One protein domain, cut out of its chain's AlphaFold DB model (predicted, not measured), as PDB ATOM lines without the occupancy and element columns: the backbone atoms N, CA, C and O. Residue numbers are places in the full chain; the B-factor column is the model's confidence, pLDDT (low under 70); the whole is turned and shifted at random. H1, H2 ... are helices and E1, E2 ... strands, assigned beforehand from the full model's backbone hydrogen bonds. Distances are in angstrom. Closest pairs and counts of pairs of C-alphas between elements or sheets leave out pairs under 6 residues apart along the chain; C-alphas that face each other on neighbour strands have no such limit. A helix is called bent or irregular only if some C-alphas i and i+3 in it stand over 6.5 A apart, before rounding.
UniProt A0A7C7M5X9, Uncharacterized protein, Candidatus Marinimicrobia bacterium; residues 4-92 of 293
ATOM      1  N   GLY A   4      79.356  39.826 -42.817       69.31
ATOM      2  CA  GLY A   4      78.099  40.318 -43.405       69.31
ATOM      3  C   GLY A   4      77.295  41.208 -42.451       69.31
ATOM      4  O   GLY A   4      76.977  42.345 -42.787       69.31
ATOM      5  N   TYR A   5      77.063  40.735 -41.222       76.44
ATOM      6  CA  TYR A   5      76.306  41.469 -40.199       76.44
ATOM      7  C   TYR A   5      76.953  42.800 -39.806       76.44
ATOM      8  O   TYR A   5      76.267  43.808 -39.666       76.44
ATOM      9  N   ARG A   6      78.287  42.829 -39.672       82.50
ATOM     10  CA  ARG A   6      79.024  44.054 -39.325       82.50
ATOM     11  C   ARG A   6      78.797  45.144 -40.364       82.50
ATOM     12  O   ARG A   6      78.529  46.288 -40.004       82.50
ATOM     13  N   LYS A   7      78.870  44.770 -41.644       84.81
ATOM     14  CA  LYS A   7      78.626  45.680 -42.762       84.81
ATOM     15  C   LYS A   7      77.173  46.156 -42.779       84.81
ATOM     16  O   LYS A   7      76.948  47.356 -42.779       84.81
ATOM     17  N   ALA A   8      76.211  45.241 -42.685       84.06
ATOM     18  CA  ALA A   8      74.789  45.575 -42.725       84.06
ATOM     19  C   ALA A   8      74.347  46.511 -41.580       84.06
ATOM     20  O   ALA A   8      73.638  47.484 -41.826       84.06
ATOM     21  N   ILE A   9      74.813  46.273 -40.345       84.75
ATOM     22  CA  ILE A   9      74.552  47.176 -39.210       84.75
ATOM     23  C   ILE A   9      75.166  48.555 -39.474       84.75
ATOM     24  O   ILE A   9      74.501  49.572 -39.296       84.75
ATOM     25  N   THR A  10      76.428  48.588 -39.914       86.44
ATOM     26  CA  THR A  10      77.150  49.843 -40.170       86.44
ATOM     27  C   THR A  10      76.468  50.659 -41.263       86.44
ATOM     28  O   THR A  10      76.257  51.852 -41.076       86.44
ATOM     29  N   ASP A  11      76.081  50.026 -42.372       87.69
ATOM     30  CA  ASP A  11      75.425  50.690 -43.500       87.69
ATOM     31  C   ASP A  11      74.063  51.272 -43.092       87.69
ATOM     32  O   ASP A  11      73.742  52.395 -43.476       87.69
ATOM     33  N   ARG A  12      73.302  50.567 -42.245       87.06
ATOM     34  CA  ARG A  12      71.978  51.010 -41.784       87.06
ATOM     35  C   ARG A  12      72.020  52.236 -40.873       87.06
ATOM     36  O   ARG A  12      71.136  53.080 -40.952       87.06
ATOM     37  N   ILE A  13      73.024  52.342 -40.005       87.81
ATOM     38  CA  ILE A  13      73.138  53.471 -39.064       87.81
ATOM     39  C   ILE A  13      73.928  54.651 -39.643       87.81
ATOM     40  O   ILE A  13      73.961  55.723 -39.040       87.81
ATOM     41  N   LYS A  14      74.597  54.457 -40.786       89.75
ATOM     42  CA  LYS A  14      75.611  55.372 -41.322       89.75
ATOM     43  C   LYS A  14      75.105  56.791 -41.513       89.75
ATOM     44  O   LYS A  14      75.771  57.738 -41.103       89.75
ATOM     45  N   GLU A  15      73.952  56.935 -42.152       90.38
ATOM     46  CA  GLU A  15      73.371  58.241 -42.453       90.38
ATOM     47  C   GLU A  15      72.988  58.987 -41.172       90.38
ATOM     48  O   GLU A  15      73.437  60.114 -40.957       90.38
ATOM     49  N   SER A  16      72.264  58.324 -40.267       87.94
ATOM     50  CA  SER A  16      71.840  58.896 -38.987       87.94
ATOM     51  C   SER A  16      73.021  59.315 -38.112       87.94
ATOM     52  O   SER A  16      73.015  60.408 -37.549       87.94
ATOM     53  N   VAL A  17      74.063  58.482 -38.028       90.38
ATOM     54  CA  VAL A  17      75.278  58.795 -37.259       90.38
ATOM     55  C   VAL A  17      76.036  59.970 -37.881       90.38
ATOM     56  O   VAL A  17      76.463  60.865 -37.155       90.38
ATOM     57  N   ASN A  18      76.179  60.013 -39.208       91.06
ATOM     58  CA  ASN A  18      76.845  61.130 -39.883       91.06
ATOM     59  C   ASN A  18      76.101  62.452 -39.663       91.06
ATOM     60  O   ASN A  18      76.731  63.449 -39.315       91.06
ATOM     61  N   ASN A  19      74.773  62.447 -39.806       91.00
ATOM     62  CA  ASN A  19      73.946  63.623 -39.545       91.00
ATOM     63  C   ASN A  19      74.085  64.079 -38.088       91.00
ATOM     64  O   ASN A  19      74.275  65.266 -37.830       91.00
ATOM     65  N   TRP A  20      74.087  63.136 -37.141       91.00
ATOM     66  CA  TRP A  20      74.269  63.441 -35.726       91.00
ATOM     67  C   TRP A  20      75.640  64.050 -35.407       91.00
ATOM     68  O   TRP A  20      75.717  65.030 -34.671       91.00
ATOM     69  N   ILE A  21      76.724  63.538 -36.000       88.31
ATOM     70  CA  ILE A  21      78.068  64.117 -35.831       88.31
ATOM     71  C   ILE A  21      78.105  65.566 -36.327       88.31
ATOM     72  O   ILE A  21      78.717  66.414 -35.678       88.31
ATOM     73  N   GLU A  22      77.477  65.870 -37.464       89.94
ATOM     74  CA  GLU A  22      77.429  67.242 -37.984       89.94
ATOM     75  C   GLU A  22      76.604  68.169 -37.075       89.94
ATOM     76  O   GLU A  22      77.000  69.315 -36.868       89.94
ATOM     77  N   THR A  23      75.516  67.677 -36.471       89.19
ATOM     78  CA  THR A  23      74.761  68.417 -35.445       89.19
ATOM     79  C   THR A  23      75.616  68.685 -34.207       89.19
ATOM     80  O   THR A  23      75.772  69.839 -33.811       89.19
ATOM     81  N   LEU A  24      76.278  67.661 -33.659       86.94
ATOM     82  CA  LEU A  24      77.152  67.806 -32.490       86.94
ATOM     83  C   LEU A  24      78.315  68.774 -32.731       86.94
ATOM     84  O   LEU A  24      78.711  69.501 -31.824       86.94
ATOM     85  N   LYS A  25      78.853  68.827 -33.953       87.25
ATOM     86  CA  LYS A  25      79.893  69.798 -34.326       87.25
ATOM     87  C   LYS A  25      79.405  71.241 -34.331       87.25
ATOM     88  O   LYS A  25      80.204  72.134 -34.061       87.25
ATOM     89  N   LYS A  26      78.132  71.468 -34.668       89.12
ATOM     90  CA  LYS A  26      77.511  72.799 -34.650       89.12
ATOM     91  C   LYS A  26      77.168  73.228 -33.228       89.12
ATOM     92  O   LYS A  26      77.421  74.372 -32.872       89.12
ATOM     93  N   GLU A  27      76.617  72.317 -32.430       88.31
ATOM     94  CA  GLU A  27      76.193  72.602 -31.055       88.31
ATOM     95  C   GLU A  27      77.373  72.706 -30.083       88.31
ATOM     96  O   GLU A  27      77.367  73.547 -29.188       88.31
ATOM     97  N   GLN A  28      78.394  71.859 -30.247       86.06
ATOM     98  CA  GLN A  28      79.538  71.761 -29.337       86.06
ATOM     99  C   GLN A  28      80.861  71.700 -30.119       86.06
ATOM    100  O   GLN A  28      81.542  70.665 -30.138       86.06
ATOM    101  N   PRO A  29      81.279  72.816 -30.749       84.44
ATOM    102  CA  PRO A  29      82.509  72.864 -31.542       84.44
ATOM    103  C   PRO A  29      83.767  72.565 -30.709       84.44
ATOM    104  O   PRO A  29      84.764  72.072 -31.238       84.44
ATOM    105  N   GLU A  30      83.713  72.786 -29.392       84.19
ATOM    106  CA  GLU A  30      84.819  72.541 -28.459       84.19
ATOM    107  C   GLU A  30      85.229  71.063 -28.343       84.19
ATOM    108  O   GLU A  30      86.369  70.765 -27.971       84.19
ATOM    109  N   LEU A  31      84.332  70.129 -28.685       80.56
ATOM    110  CA  LEU A  31      84.622  68.693 -28.653       80.56
ATOM    111  C   LEU A  31      85.631  68.270 -29.735       80.56
ATOM    112  O   LEU A  31      86.307  67.253 -29.565       80.56
ATOM    113  N   LEU A  32      85.755  69.042 -30.827       85.38
ATOM    114  CA  LEU A  32      86.595  68.731 -31.994       85.38
ATOM    115  C   LEU A  32      86.395  67.288 -32.491       85.38
ATOM    116  O   LEU A  32      87.347  66.520 -32.633       85.38
ATOM    117  N   LEU A  33      85.137  66.906 -32.727       86.94
ATOM    118  CA  LEU A  33      84.801  65.549 -33.160       86.94
ATOM    119  C   LEU A  33      85.380  65.238 -34.549       86.94
ATOM    120  O   LEU A  33      85.290  66.037 -35.489       86.94
ATOM    121  N   THR A  34      85.918  64.038 -34.738       87.00
ATOM    122  CA  THR A  34      86.316  63.557 -36.065       87.00
ATOM    123  C   THR A  34      85.094  63.106 -36.869       87.00
ATOM    124  O   THR A  34      84.082  62.694 -36.306       87.00
ATOM    125  N   LYS A  35      85.162  63.178 -38.209       81.44
ATOM    126  CA  LYS A  35      84.120  62.577 -39.074       81.44
ATOM    127  C   LYS A  35      84.246  61.051 -39.164       81.44
ATOM    128  O   LYS A  35      83.291  60.381 -39.533       81.44
ATOM    129  N   GLN A  36      85.423  60.512 -38.849       86.69
ATOM    130  CA  GLN A  36      85.658  59.073 -38.796       86.69
ATOM    131  C   GLN A  36      85.101  58.510 -37.489       86.69
ATOM    132  O   GLN A  36      85.500  58.940 -36.411       86.69
ATOM    133  N   TRP A  37      84.201  57.540 -37.597       91.94
ATOM    134  CA  TRP A  37      83.615  56.821 -36.472       91.94
ATOM    135  C   TRP A  37      83.662  55.318 -36.733       91.94
ATOM    136  O   TRP A  37      83.827  54.869 -37.869       91.94
ATOM    137  N   GLN A  38      83.523  54.534 -35.670       89.94
ATOM    138  CA  GLN A  38      83.507  53.079 -35.745       89.94
ATOM    139  C   GLN A  38      82.500  52.486 -34.763       89.94
ATOM    140  O   GLN A  38      82.301  53.007 -33.663       89.94
ATOM    141  N   VAL A  39      81.900  51.362 -35.150       87.50
ATOM    142  CA  VAL A  39      81.091  50.533 -34.252       87.50
ATOM    143  C   VAL A  39      82.004  49.537 -33.547       87.50
ATOM    144  O   VAL A  39      82.752  48.793 -34.188       87.50
ATOM    145  N   LEU A  40      81.947  49.502 -32.220       86.38
ATOM    146  CA  LEU A  40      82.729  48.580 -31.406       86.38
ATOM    147  C   LEU A  40      82.011  47.237 -31.306       86.38
ATOM    148  O   LEU A  40      81.122  47.042 -30.477       86.38
ATOM    149  N   PHE A  41      82.409  46.303 -32.168       82.94
ATOM    150  CA  PHE A  41      81.848  44.958 -32.183       82.94
ATOM    151  C   PHE A  41      82.528  44.044 -31.154       82.94
ATOM    152  O   PHE A  41      83.756  43.916 -31.165       82.94
ATOM    153  N   PRO A  42      81.755  43.334 -30.318       79.25
ATOM    154  CA  PRO A  42      82.283  42.326 -29.408       79.25
ATOM    155  C   PRO A  42      82.797  41.090 -30.158       79.25
ATOM    156  O   PRO A  42      82.550  40.903 -31.352       79.25
ATOM    157  N   LYS A  43      83.472  40.199 -29.420       74.94
ATOM    158  CA  LYS A  43      83.907  38.888 -29.931       74.94
ATOM    159  C   LYS A  43      82.726  37.984 -30.326       74.94
ATOM    160  O   LYS A  43      82.898  37.123 -31.180       74.94
ATOM    161  N   GLY A  44      81.541  38.215 -29.757       71.19
ATOM    162  CA  GLY A  44      80.300  37.516 -30.083       71.19
ATOM    163  C   GLY A  44      79.066  38.221 -29.516       71.19
ATOM    164  O   GLY A  44      79.179  39.141 -28.693       71.19
ATOM    165  N   PHE A  45      77.896  37.788 -29.976       73.62
ATOM    166  CA  PHE A  45      76.599  38.206 -29.453       73.62
ATOM    167  C   PHE A  45      76.019  37.106 -28.575       73.62
ATOM    168  O   PHE A  45      76.264  35.928 -28.823       73.62
ATOM    169  N   ASN A  46      75.266  37.508 -27.558       67.50
ATOM    170  CA  ASN A  46      74.532  36.578 -26.709       67.50
ATOM    171  C   ASN A  46      73.051  36.640 -27.077       67.50
ATOM    172  O   ASN A  46      72.598  37.665 -27.583       67.50
ATOM    173  N   GLU A  47      72.297  35.584 -26.784       67.69
ATOM    174  CA  GLU A  47      70.833  35.653 -26.773       67.69
ATOM    175  C   GLU A  47      70.367  36.802 -25.858       67.69
ATOM    176  O   GLU A  47      70.957  37.058 -24.804       67.69
ATOM    177  N   GLY A  48      69.310  37.498 -26.271       66.31
ATOM    178  CA  GLY A  48      68.727  38.620 -25.547       66.31
ATOM    179  C   GLY A  48      69.263  39.977 -26.000       66.31
ATOM    180  O   GLY A  48      69.671  40.170 -27.146       66.31
ATOM    181  N   TYR A  49      69.195  40.961 -25.108       72.38
ATOM    182  CA  TYR A  49      69.521  42.347 -25.431       72.38
ATOM    183  C   TYR A  49      71.031  42.559 -25.623       72.38
ATOM    184  O   TYR A  49      71.851  42.229 -24.762       72.38
ATOM    185  N   ASN A  50      71.396  43.152 -26.756       76.62
ATOM    186  CA  ASN A  50      72.756  43.508 -27.124       76.62
ATOM    187  C   ASN A  50      72.832  45.001 -27.455       76.62
ATOM    188  O   ASN A  50      71.958  45.565 -28.106       76.62
ATOM    189  N   CYS A  51      73.934  45.624 -27.043       81.81
ATOM    190  CA  CYS A  51      74.236  47.017 -27.343       81.81
ATOM    191  C   CYS A  51      75.654  47.125 -27.916       81.81
ATOM    192  O   CYS A  51      76.611  46.561 -27.369       81.81
ATOM    193  N   LEU A  52      75.790  47.870 -29.011       86.75
ATOM    194  CA  LEU A  52      77.051  48.209 -29.658       86.75
ATOM    195  C   LEU A  52      77.328  49.698 -29.504       86.75
ATOM    196  O   LEU A  52      76.513  50.533 -29.882       86.75
ATOM    197  N   SER A  53      78.502  50.044 -28.990       88.12
ATOM    198  CA  SER A  53      78.917  51.444 -28.883       88.12
ATOM    199  C   SER A  53      79.433  51.965 -30.221       88.12
ATOM    200  O   SER A  53      80.277  51.326 -30.850       88.12
ATOM    201  N   VAL A  54      78.964  53.141 -30.629       89.06
ATOM    202  CA  VAL A  54      79.467  53.881 -31.789       89.06
ATOM    203  C   VAL A  54      80.315  55.034 -31.281       89.06
ATOM    204  O   VAL A  54      79.828  55.906 -30.556       89.06
ATOM    205  N   VAL A  55      81.596  55.026 -31.641       90.38
ATOM    206  CA  VAL A  55      82.578  55.978 -31.116       90.38
ATOM    207  C   VAL A  55      83.263  56.755 -32.228       90.38
ATOM    208  O   VAL A  55      83.526  56.222 -33.305       90.38
ATOM    209  N   THR A  56      83.595  58.009 -31.938       90.75
ATOM    210  CA  THR A  56      84.430  58.881 -32.776       90.75
ATOM    211  C   THR A  56      85.594  59.439 -31.954       90.75
ATOM    212  O   THR A  56      85.595  59.336 -30.726       90.75
ATOM    213  N   GLY A  57      86.607  60.005 -32.603       87.06
ATOM    214  CA  GLY A  57      87.667  60.755 -31.931       87.06
ATOM    215  C   GLY A  57      87.203  62.156 -31.520       87.06
ATOM    216  O   GLY A  57      86.403  62.781 -32.211       87.06
ATOM    217  N   SER A  58      87.722  62.652 -30.402       89.56
ATOM    218  CA  SER A  58      87.535  64.009 -29.882       89.56
ATOM    219  C   SER A  58      88.847  64.539 -29.299       89.56
ATOM    220  O   SER A  58      89.814  63.791 -29.120       89.56
ATOM    221  N   LYS A  59      88.883  65.826 -28.928       84.56
ATOM    222  CA  LYS A  59      90.052  66.449 -28.274       84.56
ATOM    223  C   LYS A  59      90.501  65.711 -27.003       84.56
ATOM    224  O   LYS A  59      91.682  65.723 -26.674       84.56
ATOM    225  N   LYS A  60      89.558  65.099 -26.275       81.50
ATOM    226  CA  LYS A  60      89.790  64.429 -24.981       81.50
ATOM    227  C   LYS A  60      89.907  62.900 -25.101       81.50
ATOM    228  O   LYS A  60      89.937  62.224 -24.077       81.50
ATOM    229  N   GLY A  61      89.968  62.349 -26.317       84.94
ATOM    230  CA  GLY A  61      90.068  60.907 -26.562       84.94
ATOM    231  C   GLY A  61      88.894  60.362 -27.375       84.94
ATOM    232  O   GLY A  61      88.413  61.014 -28.294       84.94
ATOM    233  N   LYS A  62      88.439  59.139 -27.083       87.50
ATOM    234  CA  LYS A  62      87.254  58.566 -27.743       87.50
ATOM    235  C   LYS A  62      85.979  59.189 -27.161       87.50
ATOM    236  O   LYS A  62      85.875  59.402 -25.955       87.50
ATOM    237  N   HIS A  63      84.986  59.422 -28.006       88.25
ATOM    238  CA  HIS A  63      83.688  59.989 -27.643       88.25
ATOM    239  C   HIS A  63      82.565  59.068 -28.102       88.25
ATOM    240  O   HIS A  63      82.588  58.589 -29.237       88.25
ATOM    241  N   LEU A  64      81.604  58.805 -27.222       88.94
ATOM    242  CA  LEU A  64      80.426  57.997 -27.504       88.94
ATOM    243  C   LEU A  64      79.362  58.889 -28.144       88.94
ATOM    244  O   LEU A  64      78.860  59.824 -27.519       88.94
ATOM    245  N   ILE A  65      79.021  58.576 -29.391       88.19
ATOM    246  CA  ILE A  65      78.077  59.367 -30.195       88.19
ATOM    247  C   ILE A  65      76.750  58.655 -30.420       88.19
ATOM    248  O   ILE A  65      75.736  59.301 -30.666       88.19
ATOM    249  N   ALA A  66      76.736  57.327 -30.342       87.69
ATOM    250  CA  ALA A  66      75.507  56.556 -30.404       87.69
ATOM    251  C   ALA A  66      75.697  55.156 -29.818       87.69
ATOM    252  O   ALA A  66      76.818  54.672 -29.630       87.69
ATOM    253  N   GLN A  67      74.580  54.494 -29.568       86.44
ATOM    254  CA  GLN A  67      74.480  53.090 -29.221       86.44
ATOM    255  C   GLN A  67      73.508  52.425 -30.191       86.44
ATOM    256  O   GLN A  67      72.428  52.945 -30.451       86.44
ATOM    257  N   VAL A  68      73.924  51.303 -30.771       84.31
ATOM    258  CA  VAL A  68      73.040  50.452 -31.568       84.31
ATOM    259  C   VAL A  68      72.527  49.362 -30.657       84.31
ATOM    260  O   VAL A  68      73.312  48.555 -30.156       84.31
ATOM    261  N   GLU A  69      71.225  49.342 -30.456       83.12
ATOM    262  CA  GLU A  69      70.538  48.432 -29.560       83.12
ATOM    263  C   GLU A  69      69.722  47.446 -30.391       83.12
ATOM    264  O   GLU A  69      69.037  47.827 -31.338       83.12
ATOM    265  N   PHE A  70      69.831  46.158 -30.080       76.50
ATOM    266  CA  PHE A  70      69.041  45.115 -30.727       76.50
ATOM    267  C   PHE A  70      68.927  43.891 -29.833       76.50
ATOM    268  O   PHE A  70      69.732  43.670 -28.929       76.50
ATOM    269  N   VAL A  71      67.929  43.064 -30.107       68.38
ATOM    270  CA  VAL A  71      67.700  41.817 -29.379       68.38
ATOM    271  C   VAL A  71      68.019  40.655 -30.304       68.38
ATOM    272  O   VAL A  71      67.592  40.647 -31.455       68.38
ATOM    273  N   LEU A  72      68.780  39.684 -29.806       72.62
ATOM    274  CA  LEU A  72      69.131  38.490 -30.558       72.62
ATOM    275  C   LEU A  72      68.310  37.282 -30.056       72.62
ATOM    276  O   LEU A  72      68.387  36.961 -28.868       72.62
ATOM    277  N   PRO A  73      67.516  36.622 -30.913       62.31
ATOM    278  CA  PRO A  73      66.783  35.403 -30.570       62.31
ATOM    279  C   PRO A  73      67.704  34.179 -30.372       62.31
ATOM    280  O   PRO A  73      68.908  34.238 -30.624       62.31
ATOM    281  N   ARG A  74      67.142  33.059 -29.881       61.91
ATOM    282  CA  ARG A  74      67.865  31.796 -29.579       61.91
ATOM    283  C   ARG A  74      68.568  31.171 -30.775       61.91
ATOM    284  O   ARG A  74      69.587  30.510 -30.613       61.91
ATOM    285  N   ASP A  75      67.994  31.357 -31.951       70.19
ATOM    286  CA  ASP A  75      68.534  30.937 -33.245       70.19
ATOM    287  C   ASP A  75      69.690  31.839 -33.726       70.19
ATOM    288  O   ASP A  75      70.328  31.531 -34.729       70.19
ATOM    289  N   LEU A  76      70.015  32.903 -32.977       63.97
ATOM    290  CA  LEU A  76      71.088  33.864 -33.240       63.97
ATOM    291  C   LEU A  76      70.941  34.617 -34.572       63.97
ATOM    292  O   LEU A  76      71.915  35.196 -35.067       63.97
ATOM    293  N   GLU A  77      69.732  34.658 -35.132       72.69
ATOM    294  CA  GLU A  77      69.445  35.421 -36.342       72.69
ATOM    295  C   GLU A  77      69.152  36.885 -36.005       72.69
ATOM    296  O   GLU A  77      68.239  37.215 -35.249       72.69
ATOM    297  N   LEU A  78      69.948  37.793 -36.567       69.50
ATOM    298  CA  LEU A  78      69.760  39.221 -36.349       69.50
ATOM    299  C   LEU A  78      68.587  39.735 -37.190       69.50
ATOM    300  O   LEU A  78      68.709  39.853 -38.412       69.50
ATOM    301  N   ASP A  79      67.494  40.128 -36.536       72.06
ATOM    302  CA  ASP A  79      66.451  40.916 -37.188       72.06
ATOM    303  C   ASP A  79      66.927  42.364 -37.328       72.06
ATOM    304  O   ASP A  79      66.998  43.131 -36.365       72.06
ATOM    305  N   TYR A  80      67.267  42.758 -38.553       71.94
ATOM    306  CA  TYR A  80      67.665  44.132 -38.823       71.94
ATOM    307  C   TYR A  80      66.539  45.116 -38.485       71.94
ATOM    308  O   TYR A  80      66.831  46.240 -38.092       71.94
ATOM    309  N   GLY A  81      65.268  44.727 -38.639       67.50
ATOM    310  CA  GLY A  81      64.088  45.525 -38.299       67.50
ATOM    311  C   GLY A  81      64.083  46.036 -36.858       67.50
ATOM    312  O   GLY A  81      63.633  47.156 -36.636       67.50
ATOM    313  N   ASP A  82      64.678  45.271 -35.944       69.00
ATOM    314  CA  ASP A  82      64.744  45.554 -34.508       69.00
ATOM    315  C   ASP A  82      65.971  46.379 -34.083       69.00
ATOM    316  O   ASP A  82      66.150  46.635 -32.891       69.00
ATOM    317  N   LEU A  83      66.821  46.796 -35.032       79.69
ATOM    318  CA  LEU A  83      67.944  47.694 -34.756       79.69
ATOM    319  C   LEU A  83      67.433  49.099 -34.426       79.69
ATOM    320  O   LEU A  83      66.948  49.818 -35.304       79.69
ATOM    321  N   GLU A  84      67.625  49.504 -33.178       79.94
ATOM    322  CA  GLU A  84      67.342  50.843 -32.676       79.94
ATOM    323  C   GLU A  84      68.661  51.614 -32.510       79.94
ATOM    324  O   GLU A  84      69.662  51.083 -32.025       79.94
ATOM    325  N   LEU A  85      68.692  52.874 -32.956       84.12
ATOM    326  CA  LEU A  85      69.852  53.753 -32.804       84.12
ATOM    327  C   LEU A  85      69.545  54.802 -31.737       84.12
ATOM    328  O   LEU A  85      68.713  55.682 -31.949       84.12
ATOM    329  N   VAL A  86      70.261  54.741 -30.620       84.00
ATOM    330  CA  VAL A  86      70.160  55.712 -29.530       84.00
ATOM    331  C   VAL A  86      71.327  56.684 -29.628       84.00
ATOM    332  O   VAL A  86      72.486  56.302 -29.479       84.00
ATOM    333  N   LEU A  87      71.036  57.955 -29.893       86.88
ATOM    334  CA  LEU A  87      72.054  59.001 -29.991       86.88
ATOM    335  C   LEU A  87      72.573  59.369 -28.595       86.88
ATOM    336  O   LEU A  87      71.811  59.457 -27.633       86.88
ATOM    337  N   LYS A  88      73.887  59.564 -28.478       86.31
ATOM    338  CA  LYS A  88      74.582  59.900 -27.228       86.31
ATOM    339  C   LYS A  88      75.543  61.066 -27.461       86.31
ATOM    340  O   LYS A  88      75.936  61.344 -28.593       86.31
ATOM    341  N   ASN A  89      75.918  61.745 -26.384       86.62
ATOM    342  CA  ASN A  89      76.941  62.786 -26.403       86.62
ATOM    343  C   ASN A  89      77.745  62.737 -25.098       86.62
ATOM    344  O   ASN A  89      77.574  63.571 -24.213       86.62
ATOM    345  N   GLU A  90      78.588  61.716 -24.954       86.50
ATOM    346  CA  GLU A  90      79.316  61.469 -23.706       86.50
ATOM    347  C   GLU A  90      80.760  61.017 -23.976       86.50
ATOM    348  O   GLU A  90      81.020  60.342 -24.975       86.50
ATOM    349  N   PRO A  91      81.723  61.321 -23.087       84.88
ATOM    350  CA  PRO A  91      83.067  60.759 -23.178       84.88
ATOM    351  C   PRO A  91      83.025  59.227 -23.118       84.88
ATOM    352  O   PRO A  91      82.400  58.649 -22.225       84.88
ATOM    353  N   TYR A  92      83.715  58.551 -24.037       83.50
ATOM    354  CA  TYR A  92      83.703  57.091 -24.064       83.50
ATOM    355  C   TYR A  92      84.623  56.522 -22.980       83.50
ATOM    356  O   TYR A  92      85.831  56.762 -22.982       83.50
TER     357      TYR A  92
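What this domain is: This is residues 4 to 92 of the 293 residues of an uncharacterized protein of Candidatus Marinimicrobia bacterium (UniProt A0A7C7M5X9). A long, strongly twisted four-stranded sheet has one bent helix, H1, over one face, its other face bare. The 89 printed residues run H1 E1 E2 E3 E4, and the class is mixed; the sheet, in order E1 E2 E3 E4, is an antiparallel meander, each strand beside the one before. The whole is compact, radius of gyration of the C-alphas 13.7 A, yet a rod spanning 45 by 21 by 19 A.

Where its parts are: E1 is residues 37 to 40, E2 48 to 58, 31.9 A, E3 61 to 72, 30.9 A, bending 58 degrees at residue 65, and E4 84 to 91, ending at C-alpha 91 (83.067, 60.759, -23.178). H1, residues 4 to 27, one helix by its hydrogen bonds, is bent, C-alphas 12 and 15 being 7.4 A apart; arm H1a, 4 to 12, begins at C-alpha 4 (78.099, 40.318, -43.405), and arm H1b is 15 to 27.

How they stand to each other: Hairpins E1 and E2, E2 and E3, E3 and E4 have N 38 and O 55 at 2.9 A, N 50 and O 70 at 2.8 A, N 67 and O 86 at 2.8 A. H1a runs across the strands, height 10.4 A; H1b, on the same face, is slantwise over E3, height 9.4 A, closest C-alphas Val 17 and Ala 66, 7.2 A. Every O i to N i+4 pair in both arms is within hydrogen-bond range.

The domain as a whole: The farthest C-alphas, Glu 30 and Asp 75, are 44.9 A apart. The printed part has no cut; the link E3 to E4 is long. Eleven residues are under pLDDT 70, among them 46 to 48.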